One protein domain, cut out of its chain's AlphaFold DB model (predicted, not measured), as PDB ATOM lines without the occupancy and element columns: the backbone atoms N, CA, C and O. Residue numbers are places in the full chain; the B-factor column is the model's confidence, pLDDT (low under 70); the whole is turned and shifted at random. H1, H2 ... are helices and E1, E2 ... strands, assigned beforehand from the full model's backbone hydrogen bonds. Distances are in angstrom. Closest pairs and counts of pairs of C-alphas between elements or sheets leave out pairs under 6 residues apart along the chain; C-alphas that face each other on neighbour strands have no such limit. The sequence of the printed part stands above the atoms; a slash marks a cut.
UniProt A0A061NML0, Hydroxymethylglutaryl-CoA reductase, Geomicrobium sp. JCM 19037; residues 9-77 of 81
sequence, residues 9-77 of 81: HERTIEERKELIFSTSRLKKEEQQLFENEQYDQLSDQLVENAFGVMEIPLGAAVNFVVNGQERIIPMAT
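AT A GLANCE: This is residues 9 to 77 of the 81 residues of the protein "Hydroxymethylglutaryl-CoA reductase" of Geomicrobium sp. JCM 19037 (UniProt A0A061NML0). The model is an open loop, with H1 beside the hairpin E1-E2, H2 and H3 leading away, and a long link returning. The printed part has 69 residues, helices H1 to H3 then antiparallel strands E1 and E2, mixed in class. It is loose, radius of gyration of the C-alphas 15.1 A, spanning 46 by 24 by 24 A.

HOW THE PARTS SIT: H1, residues 13 to 23, and H2, residues 28 to 32, are close but not clearly touching, closest C-alphas 21 and 31, 7.1 A. H3, residues 40 to 46, touches no helix. Every O i to N i+4 pair is within hydrogen-bond range in H1 and H2, 2 of 3 in H3. E1, residues 58 to 66, near H1, bends by 74 degrees at residue 63 and forms a hairpin with E2, residues 69 to 76; N 61 and O 73 are within hydrogen-bond range, 2.8 A.

IN THESE COORDINATES: H1, 15.4 A long, begins at C-alpha 13, (-29.316, -31.911, -14.763). E2 ends at C-alpha 76, (-25.178, -30.157, -29.252).

THE WHOLE: The printed part has no cut; residues 37 to 38 are under pLDDT 70.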
ATOM      1  N   HIS A   9     -24.761 -23.384 -14.331       91.62
ATOM      2  CA  HIS A   9     -23.760 -24.445 -14.478       91.62
ATOM      3  C   HIS A   9     -23.450 -25.196 -13.167       91.62
ATOM      4  O   HIS A   9     -22.881 -26.279 -13.222       91.62
ATOM      5  N   GLU A  10     -23.822 -24.651 -12.004       94.62
ATOM      6  CA  GLU A  10     -23.658 -25.311 -10.698       94.62
ATOM      7  C   GLU A  10     -24.841 -26.248 -10.376       94.62
ATOM      8  O   GLU A  10     -24.738 -27.074  -9.475       94.62
ATOM      9  N   ARG A  11     -25.961 -26.134 -11.106       95.06
ATOM     10  CA  ARG A  11     -27.197 -26.906 -10.878       95.06
ATOM     11  C   ARG A  11     -27.108 -28.341 -11.389       95.06
ATOM     12  O   ARG A  11     -26.354 -28.595 -12.339       95.06
ATOM     13  N   THR A  12     -27.932 -29.238 -10.843       96.56
ATOM     14  CA  THR A  12     -28.077 -30.615 -11.355       96.56
ATOM     15  C   THR A  12     -28.746 -30.637 -12.734       96.56
ATOM     16  O   THR A  12     -29.318 -29.641 -13.181       96.56
ATOM     17  N   ILE A  13     -28.678 -31.768 -13.443       93.38
ATOM     18  CA  ILE A  13     -29.316 -31.911 -14.763       93.38
ATOM     19  C   ILE A  13     -30.835 -31.730 -14.653       93.38
ATOM     20  O   ILE A  13     -31.435 -31.054 -15.486       93.38
ATOM     21  N   GLU A  14     -31.446 -32.261 -13.601       94.44
ATOM     22  CA  GLU A  14     -32.881 -32.181 -13.321       94.44
ATOM     23  C   GLU A  14     -33.308 -30.731 -13.070       94.44
ATOM     24  O   GLU A  14     -34.252 -30.246 -13.692       94.44
ATOM     25  N   GLU A  15     -32.560 -30.000 -12.240       95.25
ATOM     26  CA  GLU A  15     -32.808 -28.577 -11.978       95.25
ATOM     27  C   GLU A  15     -32.650 -27.725 -13.247       95.25
ATOM     28  O   GLU A  15     -33.370 -26.739 -13.453       95.25
ATOM     29  N   ARG A  16     -31.700 -28.088 -14.123       95.69
ATOM     30  CA  ARG A  16     -31.527 -27.430 -15.425       95.69
ATOM     31  C   ARG A  16     -32.710 -27.711 -16.347       95.69
ATOM     32  O   ARG A  16     -33.240 -26.762 -16.930       95.69
ATOM     33  N   LYS A  17     -33.136 -28.976 -16.454       94.38
ATOM     34  CA  LYS A  17     -34.312 -29.404 -17.229       94.38
ATOM     35  C   LYS A  17     -35.559 -28.653 -16.764       94.38
ATOM     36  O   LYS A  17     -36.211 -28.008 -17.580       94.38
ATOM     37  N   GLU A  18     -35.836 -28.621 -15.460       93.88
ATOM     38  CA  GLU A  18     -36.999 -27.923 -14.891       93.88
ATOM     39  C   GLU A  18     -37.006 -26.422 -15.234       93.88
ATOM     40  O   GLU A  18     -38.022 -25.861 -15.670       93.88
ATOM     41  N   LEU A  19     -35.857 -25.754 -15.102       93.81
ATOM     42  CA  LEU A  19     -35.754 -24.330 -15.410       93.81
ATOM     43  C   LEU A  19     -35.917 -24.040 -16.912       93.81
ATOM     44  O   LEU A  19     -36.567 -23.058 -17.285       93.81
ATOM     45  N   ILE A  20     -35.356 -24.883 -17.782       94.25
ATOM     46  CA  ILE A  20     -35.541 -24.765 -19.235       94.25
ATOM     47  C   ILE A  20     -37.009 -25.001 -19.589       94.25
ATOM     48  O   ILE A  20     -37.616 -24.157 -20.251       94.25
ATOM     49  N   PHE A  21     -37.607 -26.092 -19.112       93.62
ATOM     50  CA  PHE A  21     -38.980 -26.474 -19.438       93.62
ATOM     51  C   PHE A  21     -39.988 -25.423 -18.983       93.62
ATOM     52  O   PHE A  21     -40.815 -25.005 -19.792       93.62
ATOM     53  N   SER A  22     -39.845 -24.893 -17.763       91.62
ATOM     54  CA  SER A  22     -40.687 -23.798 -17.245       91.62
ATOM     55  C   SER A  22     -40.526 -22.466 -17.994       91.62
ATOM     56  O   SER A  22     -41.354 -21.567 -17.853       91.62
ATOM     57  N   THR A  23     -39.463 -22.311 -18.789       88.75
ATOM     58  CA  THR A  23     -39.230 -21.138 -19.651       88.75
ATOM     59  C   THR A  23     -39.625 -21.388 -21.106       88.75
ATOM     60  O   THR A  23     -39.793 -20.445 -21.880       88.75
ATOM     61  N   SER A  24     -39.747 -22.655 -21.490       89.56
ATOM     62  CA  SER A  24     -40.050 -23.079 -22.846       89.56
ATOM     63  C   SER A  24     -41.557 -23.057 -23.129       89.56
ATOM     64  O   SER A  24     -42.384 -22.846 -22.245       89.56
ATOM     65  N   ARG A  25     -41.922 -23.309 -24.389       92.62
ATOM     66  CA  ARG A  25     -43.310 -23.576 -24.801       92.62
ATOM     67  C   ARG A  25     -43.572 -25.068 -25.023       92.62
ATOM     68  O   ARG A  25     -44.559 -25.406 -25.668       92.62
ATOM     69  N   LEU A  26     -42.677 -25.927 -24.530       93.81
ATOM     70  CA  LEU A  26     -42.780 -27.369 -24.707       93.81
ATOM     71  C   LEU A  26     -43.958 -27.910 -23.902       93.81
ATOM     72  O   LEU A  26     -44.102 -27.617 -22.710       93.81
ATOM     73  N   LYS A  27     -44.776 -28.729 -24.550       95.19
ATOM     74  CA  LYS A  27     -45.831 -29.517 -23.916       95.19
ATOM     75  C   LYS A  27     -45.219 -30.660 -23.109       95.19
ATOM     76  O   LYS A  27     -44.055 -31.012 -23.284       95.19
ATOM     77  N   LYS A  28     -46.012 -31.272 -22.225       91.19
ATOM     78  CA  LYS A  28     -45.535 -32.381 -21.383       91.19
ATOM     79  C   LYS A  28     -45.052 -33.569 -22.211       91.19
ATOM     80  O   LYS A  28     -44.056 -34.181 -21.848       91.19
ATOM     81  N   GLU A  29     -45.719 -33.861 -23.322       91.12
ATOM     82  CA  GLU A  29     -45.344 -34.950 -24.226       91.12
ATOM     83  C   GLU A  29     -43.982 -34.682 -24.887       91.12
ATOM     84  O   GLU A  29     -43.183 -35.594 -25.056       91.12
ATOM     85  N   GLU A  30     -43.679 -33.417 -25.196       91.31
ATOM     86  CA  GLU A  30     -42.390 -33.006 -25.769       91.31
ATOM     87  C   GLU A  30     -41.275 -33.017 -24.712       91.31
ATOM     88  O   GLU A  30     -40.139 -33.366 -25.011       91.31
ATOM     89  N   GLN A  31     -41.594 -32.683 -23.456       92.12
ATOM     90  CA  GLN A  31     -40.650 -32.782 -22.336       92.12
ATOM     91  C   GLN A  31     -40.276 -34.238 -22.034       92.12
ATOM     92  O   GLN A  31     -39.124 -34.516 -21.718       92.12
ATOM     93  N   GLN A  32     -41.218 -35.176 -22.184       89.81
ATOM     94  CA  GLN A  32     -40.964 -36.610 -21.997       89.81
ATOM     95  C   GLN A  32     -39.944 -37.179 -22.992       89.81
ATOM     96  O   GLN A  32     -39.311 -38.185 -22.684       89.81
ATOM     97  N   LEU A  33     -39.727 -36.533 -24.145       87.25
ATOM     98  CA  LEU A  33     -38.687 -36.941 -25.098       87.25
ATOM     99  C   LEU A  33     -37.270 -36.818 -24.513       87.25
ATOM    100  O   LEU A  33     -36.371 -37.512 -24.964       87.25
ATOM    101  N   PHE A  34     -37.070 -35.988 -23.484       88.44
ATOM    102  CA  PHE A  34     -35.788 -35.863 -22.777       88.44
ATOM    103  C   PHE A  34     -35.551 -36.972 -21.736       88.44
ATOM    104  O   PHE A  34     -34.514 -36.958 -21.067       88.44
ATOM    105  N   GLU A  35     -36.513 -37.885 -21.575       82.31
ATOM    106  CA  GLU A  35     -36.459 -39.037 -20.664       82.31
ATOM    107  C   GLU A  35     -36.642 -40.380 -21.398       82.31
ATOM    108  O   GLU A  35     -36.533 -41.432 -20.776       82.31
ATOM    109  N   ASN A  36     -36.979 -40.370 -22.694       71.31
ATOM    110  CA  ASN A  36     -37.378 -41.564 -23.439       71.31
ATOM    111  C   ASN A  36     -36.372 -41.889 -24.553       71.31
ATOM    112  O   ASN A  36     -36.156 -41.082 -25.452       71.31
ATOM    113  N   GLU A  37     -35.805 -43.094 -24.522       67.25
ATOM    114  CA  GLU A  37     -34.739 -43.556 -25.424       67.25
ATOM    115  C   GLU A  37     -35.278 -44.293 -26.669       67.25
ATOM    116  O   GLU A  37     -34.715 -45.289 -27.117       67.25
ATOM    117  N   GLN A  38     -36.392 -43.851 -27.260       69.75
ATOM    118  CA  GLN A  38     -36.959 -44.513 -28.452       69.75
ATOM    119  C   GLN A  38     -36.266 -44.087 -29.754       69.75
ATOM    120  O   GLN A  38     -36.902 -43.633 -30.706       69.75
ATOM    121  N   TYR A  39     -34.946 -44.239 -29.803       78.69
ATOM    122  CA  TYR A  39     -34.143 -43.825 -30.950       78.69
ATOM    123  C   TYR A  39     -33.989 -44.922 -32.011       78.69
ATOM    124  O   TYR A  39     -33.841 -44.592 -33.184       78.69
ATOM    125  N   ASP A  40     -34.120 -46.201 -31.649       80.62
ATOM    126  CA  ASP A  40     -33.888 -47.320 -32.575       80.62
ATOM    127  C   ASP A  40     -34.866 -47.329 -33.758       80.62
ATOM    128  O   ASP A  40     -34.437 -47.355 -34.911       80.62
ATOM    129  N   GLN A  41     -36.176 -47.225 -33.499       85.88
ATOM    130  CA  GLN A  41     -37.199 -47.194 -34.558       85.88
ATOM    131  C   GLN A  41     -37.031 -45.996 -35.491       85.88
ATOM    132  O   GLN A  41     -37.247 -46.109 -36.695       85.88
ATOM    133  N   LEU A  42     -36.660 -44.843 -34.929       85.69
ATOM    134  CA  LEU A  42     -36.397 -43.649 -35.715       85.69
ATOM    135  C   LEU A  42     -35.121 -43.828 -36.548       85.69
ATOM    136  O   LEU A  42     -35.108 -43.473 -37.721       85.69
ATOM    137  N   SER A  43     -34.069 -44.414 -35.976       89.44
ATOM    138  CA  SER A  43     -32.791 -44.633 -36.661       89.44
ATOM    139  C   SER A  43     -32.919 -45.571 -37.867       89.44
ATOM    140  O   SER A  43     -32.394 -45.242 -38.929       89.44
ATOM    141  N   ASP A  44     -33.703 -46.650 -37.749       92.75
ATOM    142  CA  ASP A  44     -33.984 -47.608 -38.833       92.75
ATOM    143  C   ASP A  44     -34.716 -46.962 -40.022       92.75
ATOM    144  O   ASP A  44     -34.556 -47.371 -41.169       92.75
ATOM    145  N   GLN A  45     -35.478 -45.893 -39.769       94.19
ATOM    146  CA  GLN A  45     -36.150 -45.116 -40.815       94.19
ATOM    147  C   GLN A  45     -35.265 -44.033 -41.445       94.19
ATOM    148  O   GLN A  45     -35.594 -43.533 -42.523       94.19
ATOM    149  N   LEU A  46     -34.183 -43.624 -40.778       92.81
ATOM    150  CA  LEU A  46     -33.346 -42.500 -41.205       92.81
ATOM    151  C   LEU A  46     -32.095 -42.930 -41.973       92.81
ATOM    152  O   LEU A  46     -31.619 -42.162 -42.811       92.81
ATOM    153  N   VAL A  47     -31.548 -44.115 -41.694       94.38
ATOM    154  CA  VAL A  47     -30.308 -44.603 -42.317       94.38
ATOM    155  C   VAL A  47     -30.393 -46.087 -42.668       94.38
ATOM    156  O   VAL A  47     -31.128 -46.849 -42.050       94.38
ATOM    157  N   GLU A  48     -29.611 -46.520 -43.656       95.88
ATOM    158  CA  GLU A  48     -29.514 -47.939 -44.010       95.88
ATOM    159  C   GLU A  48     -28.708 -48.723 -42.964       95.88
ATOM    160  O   GLU A  48     -27.665 -48.262 -42.499       95.88
ATOM    161  N   ASN A  49     -29.151 -49.950 -42.657       95.19
ATOM    162  CA  ASN A  49     -28.493 -50.869 -41.718       95.19
ATOM    163  C   ASN A  49     -28.271 -50.261 -40.318       95.19
ATOM    164  O   ASN A  49     -27.217 -50.467 -39.708       95.19
ATOM    165  N   ALA A  50     -29.247 -49.501 -39.813       93.94
ATOM    166  CA  ALA A  50     -29.190 -48.936 -38.472       93.94
ATOM    167  C   ALA A  50     -29.078 -50.041 -37.406       93.94
ATOM    168  O   ALA A  50     -29.791 -51.041 -37.442       93.94
ATOM    169  N   PHE A  51     -28.182 -49.852 -36.439       91.75
ATOM    170  CA  PHE A  51     -28.027 -50.746 -35.281       91.75
ATOM    171  C   PHE A  51     -27.907 -49.976 -33.955       91.75
ATOM    172  O   PHE A  51     -27.594 -50.570 -32.925       91.75
ATOM    173  N   GLY A  52     -28.118 -48.656 -33.988       89.19
ATOM    174  CA  GLY A  52     -28.059 -47.775 -32.827       89.19
ATOM    175  C   GLY A  52     -27.926 -46.301 -33.214       89.19
ATOM    176  O   GLY A  52     -27.920 -45.946 -34.396       89.19
ATOM    177  N   VAL A  53     -27.784 -45.445 -32.199       89.56
ATOM    178  CA  VAL A  53     -27.638 -43.987 -32.336       89.56
ATOM    179  C   VAL A  53     -26.403 -43.497 -31.584       89.56
ATOM    180  O   VAL A  53     -26.052 -44.016 -30.528       89.56
ATOM    181  N   MET A  54     -25.726 -42.496 -32.147       89.44
ATOM    182  CA  MET A  54     -24.636 -41.786 -31.481       89.44
ATOM    183  C   MET A  54     -25.198 -40.561 -30.760       89.44
ATOM    184  O   MET A  54     -25.701 -39.638 -31.402       89.44
ATOM    185  N   GLU A  55     -25.104 -40.551 -29.434       88.12
ATOM    186  CA  GLU A  55     -25.537 -39.418 -28.618       88.12
ATOM    187  C   GLU A  55     -24.478 -38.309 -28.599       88.12
ATOM    188  O   GLU A  55     -23.282 -38.573 -28.472       88.12
ATOM    189  N   ILE A  56     -24.926 -37.055 -28.693       91.88
ATOM    190  CA  ILE A  56     -24.086 -35.862 -28.534       91.88
ATOM    191  C   ILE A  56     -24.595 -35.096 -27.307       91.88
ATOM    192  O   ILE A  56     -25.808 -34.877 -27.208       91.88
ATOM    193  N   PRO A  57     -23.716 -34.660 -26.380       92.38
ATOM    194  CA  PRO A  57     -24.139 -33.889 -25.217       92.38
ATOM    195  C   PRO A  57     -24.956 -32.658 -25.617       92.38
ATOM    196  O   PRO A  57     -24.522 -31.842 -26.431       92.38
ATOM    197  N   LEU A  58     -26.138 -32.514 -25.014       93.19
ATOM    198  CA  LEU A  58     -27.041 -31.393 -25.253       93.19
ATOM    199  C   LEU A  58     -26.996 -30.412 -24.077       93.19
ATOM    200  O   LEU A  58     -27.445 -30.704 -22.969       93.19
ATOM    201  N   GLY A  59     -26.465 -29.224 -24.337       93.88
ATOM    202  CA  GLY A  59     -26.449 -28.089 -23.425       93.88
ATOM    203  C   GLY A  59     -27.395 -26.968 -23.855       93.88
ATOM    204  O   GLY A  59     -28.057 -27.016 -24.894       93.88
ATOM    205  N   ALA A  60     -27.428 -25.910 -23.046       94.00
ATOM    206  CA  ALA A  60     -28.173 -24.696 -23.346       94.00
ATOM    207  C   ALA A  60     -27.349 -23.453 -23.000       94.00
ATOM    208  O   ALA A  60     -26.926 -23.276 -21.855       94.00
ATOM    209  N   ALA A  61     -27.174 -22.568 -23.978       93.56
ATOM    210  CA  ALA A  61     -26.651 -21.230 -23.759       93.56
ATOM    211  C   ALA A  61     -27.801 -20.318 -23.310       93.56
ATOM    212  O   ALA A  61     -28.840 -20.213 -23.970       93.56
ATOM    213  N   VAL A  62     -27.623 -19.668 -22.164       93.62
ATOM    214  CA  VAL A  62     -28.651 -18.861 -21.491       93.62
ATOM    215  C   VAL A  62     -28.226 -17.396 -21.423       93.62
ATOM    216  O   VAL A  62     -27.055 -17.074 -21.599       93.62
ATOM    217  N   ASN A  63     -29.180 -16.502 -21.146       92.19
ATOM    218  CA  ASN A  63     -28.977 -15.046 -21.074       92.19
ATOM    219  C   ASN A  63     -28.621 -14.368 -22.414       92.19
ATOM    220  O   ASN A  63     -28.108 -13.249 -22.418       92.19
ATOM    221  N   PHE A  64     -28.924 -15.002 -23.549       93.94
ATOM    222  CA  PHE A  64     -28.806 -14.357 -24.856       93.94
ATOM    223  C   PHE A  64     -29.966 -13.392 -25.092       93.94
ATOM    224  O   PHE A  64     -31.120 -13.711 -24.803       93.94
ATOM    225  N   VAL A  65     -29.664 -12.230 -25.674       94.44
ATOM    226  CA  VAL A  65     -30.663 -11.249 -26.110       94.44
ATOM    227  C   VAL A  65     -30.497 -11.014 -27.605       94.44
ATOM    228  O   VAL A  65     -29.478 -10.490 -28.048       94.44
ATOM    229  N   VAL A  66     -31.509 -11.388 -28.386       95.12
ATOM    230  CA  VAL A  66     -31.533 -11.220 -29.845       95.12
ATOM    231  C   VAL A  66     -32.665 -10.264 -30.187       95.12
ATOM    232  O   VAL A  66     -33.824 -10.549 -29.892       95.12
ATOM    233  N   ASN A  67     -32.339  -9.110 -30.775       96.38
ATOM    234  CA  ASN A  67     -33.307  -8.050 -31.093       96.38
ATOM    235  C   ASN A  67     -34.180  -7.647 -29.886       96.38
ATOM    236  O   ASN A  67     -35.395  -7.501 -29.997       96.38
ATOM    237  N   GLY A  68     -33.559  -7.523 -28.709       95.56
ATOM    238  CA  GLY A  68     -34.246  -7.169 -27.463       95.56
ATOM    239  C   GLY A  68     -35.073  -8.296 -26.833       95.56
ATOM    240  O   GLY A  68     -35.728  -8.060 -25.823       95.56
ATOM    241  N   GLN A  69     -35.048  -9.511 -27.388       91.69
ATOM    242  CA  GLN A  69     -35.769 -10.666 -26.851       91.69
ATOM    243  C   GLN A  69     -34.811 -11.668 -26.209       91.69
ATOM    244  O   GLN A  69     -33.844 -12.088 -26.844       91.69
ATOM    245  N   GLU A  70     -35.108 -12.088 -24.978       91.56
ATOM    246  CA  GLU A  70     -34.379 -13.167 -24.304       91.56
ATOM    247  C   GLU A  70     -34.580 -14.499 -25.040       91.56
ATOM    248  O   GLU A  70     -35.700 -14.859 -25.416       91.56
ATOM    249  N   ARG A  71     -33.485 -15.233 -25.255       91.94
ATOM    250  CA  ARG A  71     -33.467 -16.526 -25.947       91.94
ATOM    251  C   ARG A  71     -32.609 -17.531 -25.184       91.94
ATOM    252  O   ARG A  71     -31.573 -17.187 -24.619       91.94
ATOM    253  N   ILE A  72     -33.051 -18.784 -25.213       93.81
ATOM    254  CA  ILE A  72     -32.259 -19.954 -24.831       93.81
ATOM    255  C   ILE A  72     -31.805 -20.604 -26.134       93.81
ATOM    256  O   ILE A  72     -32.639 -20.844 -27.010       93.81
ATOM    257  N   ILE A  73     -30.507 -20.851 -26.270       95.06
ATOM    258  CA  ILE A  73     -29.917 -21.432 -27.476       95.06
ATOM    259  C   ILE A  73     -29.514 -22.880 -27.167       95.06
ATOM    260  O   ILE A  73     -28.636 -23.075 -26.326       95.06
ATOM    261  N   PRO A  74     -30.144 -23.897 -27.780       95.06
ATOM    262  CA  PRO A  74     -29.706 -25.281 -27.621       95.06
ATOM    263  C   PRO A  74     -28.342 -25.483 -28.294       95.06
ATOM    264  O   PRO A  74     -28.083 -24.911 -29.353       95.06
ATOM    265  N   MET A  75     -27.480 -26.293 -27.684       95.38
ATOM    266  CA  MET A  75     -26.145 -26.606 -28.201       95.38
ATOM    267  C   MET A  75     -25.904 -28.109 -28.105       95.38
ATOM    268  O   MET A  75     -25.935 -28.644 -27.003       95.38
ATOM    269  N   ALA A  76     -25.648 -28.776 -29.227       95.31
ATOM    270  CA  ALA A  76     -25.178 -30.157 -29.252       95.31
ATOM    271  C   ALA A  76     -23.697 -30.150 -29.650       95.31
ATOM    272  O   ALA A  76     -23.380 -29.732 -30.763       95.31
ATOM    273  N   THR A  77     -22.806 -30.518 -28.728       94.56
ATOM    274  CA  THR A  77     -21.350 -30.539 -28.960       94.56
ATOM    275  C   THR A  77     -20.649 -31.505 -28.006       94.56
ATOM    276  O   THR A  77     -21.069 -31.667 -26.859       94.56
TER     277      THR A  77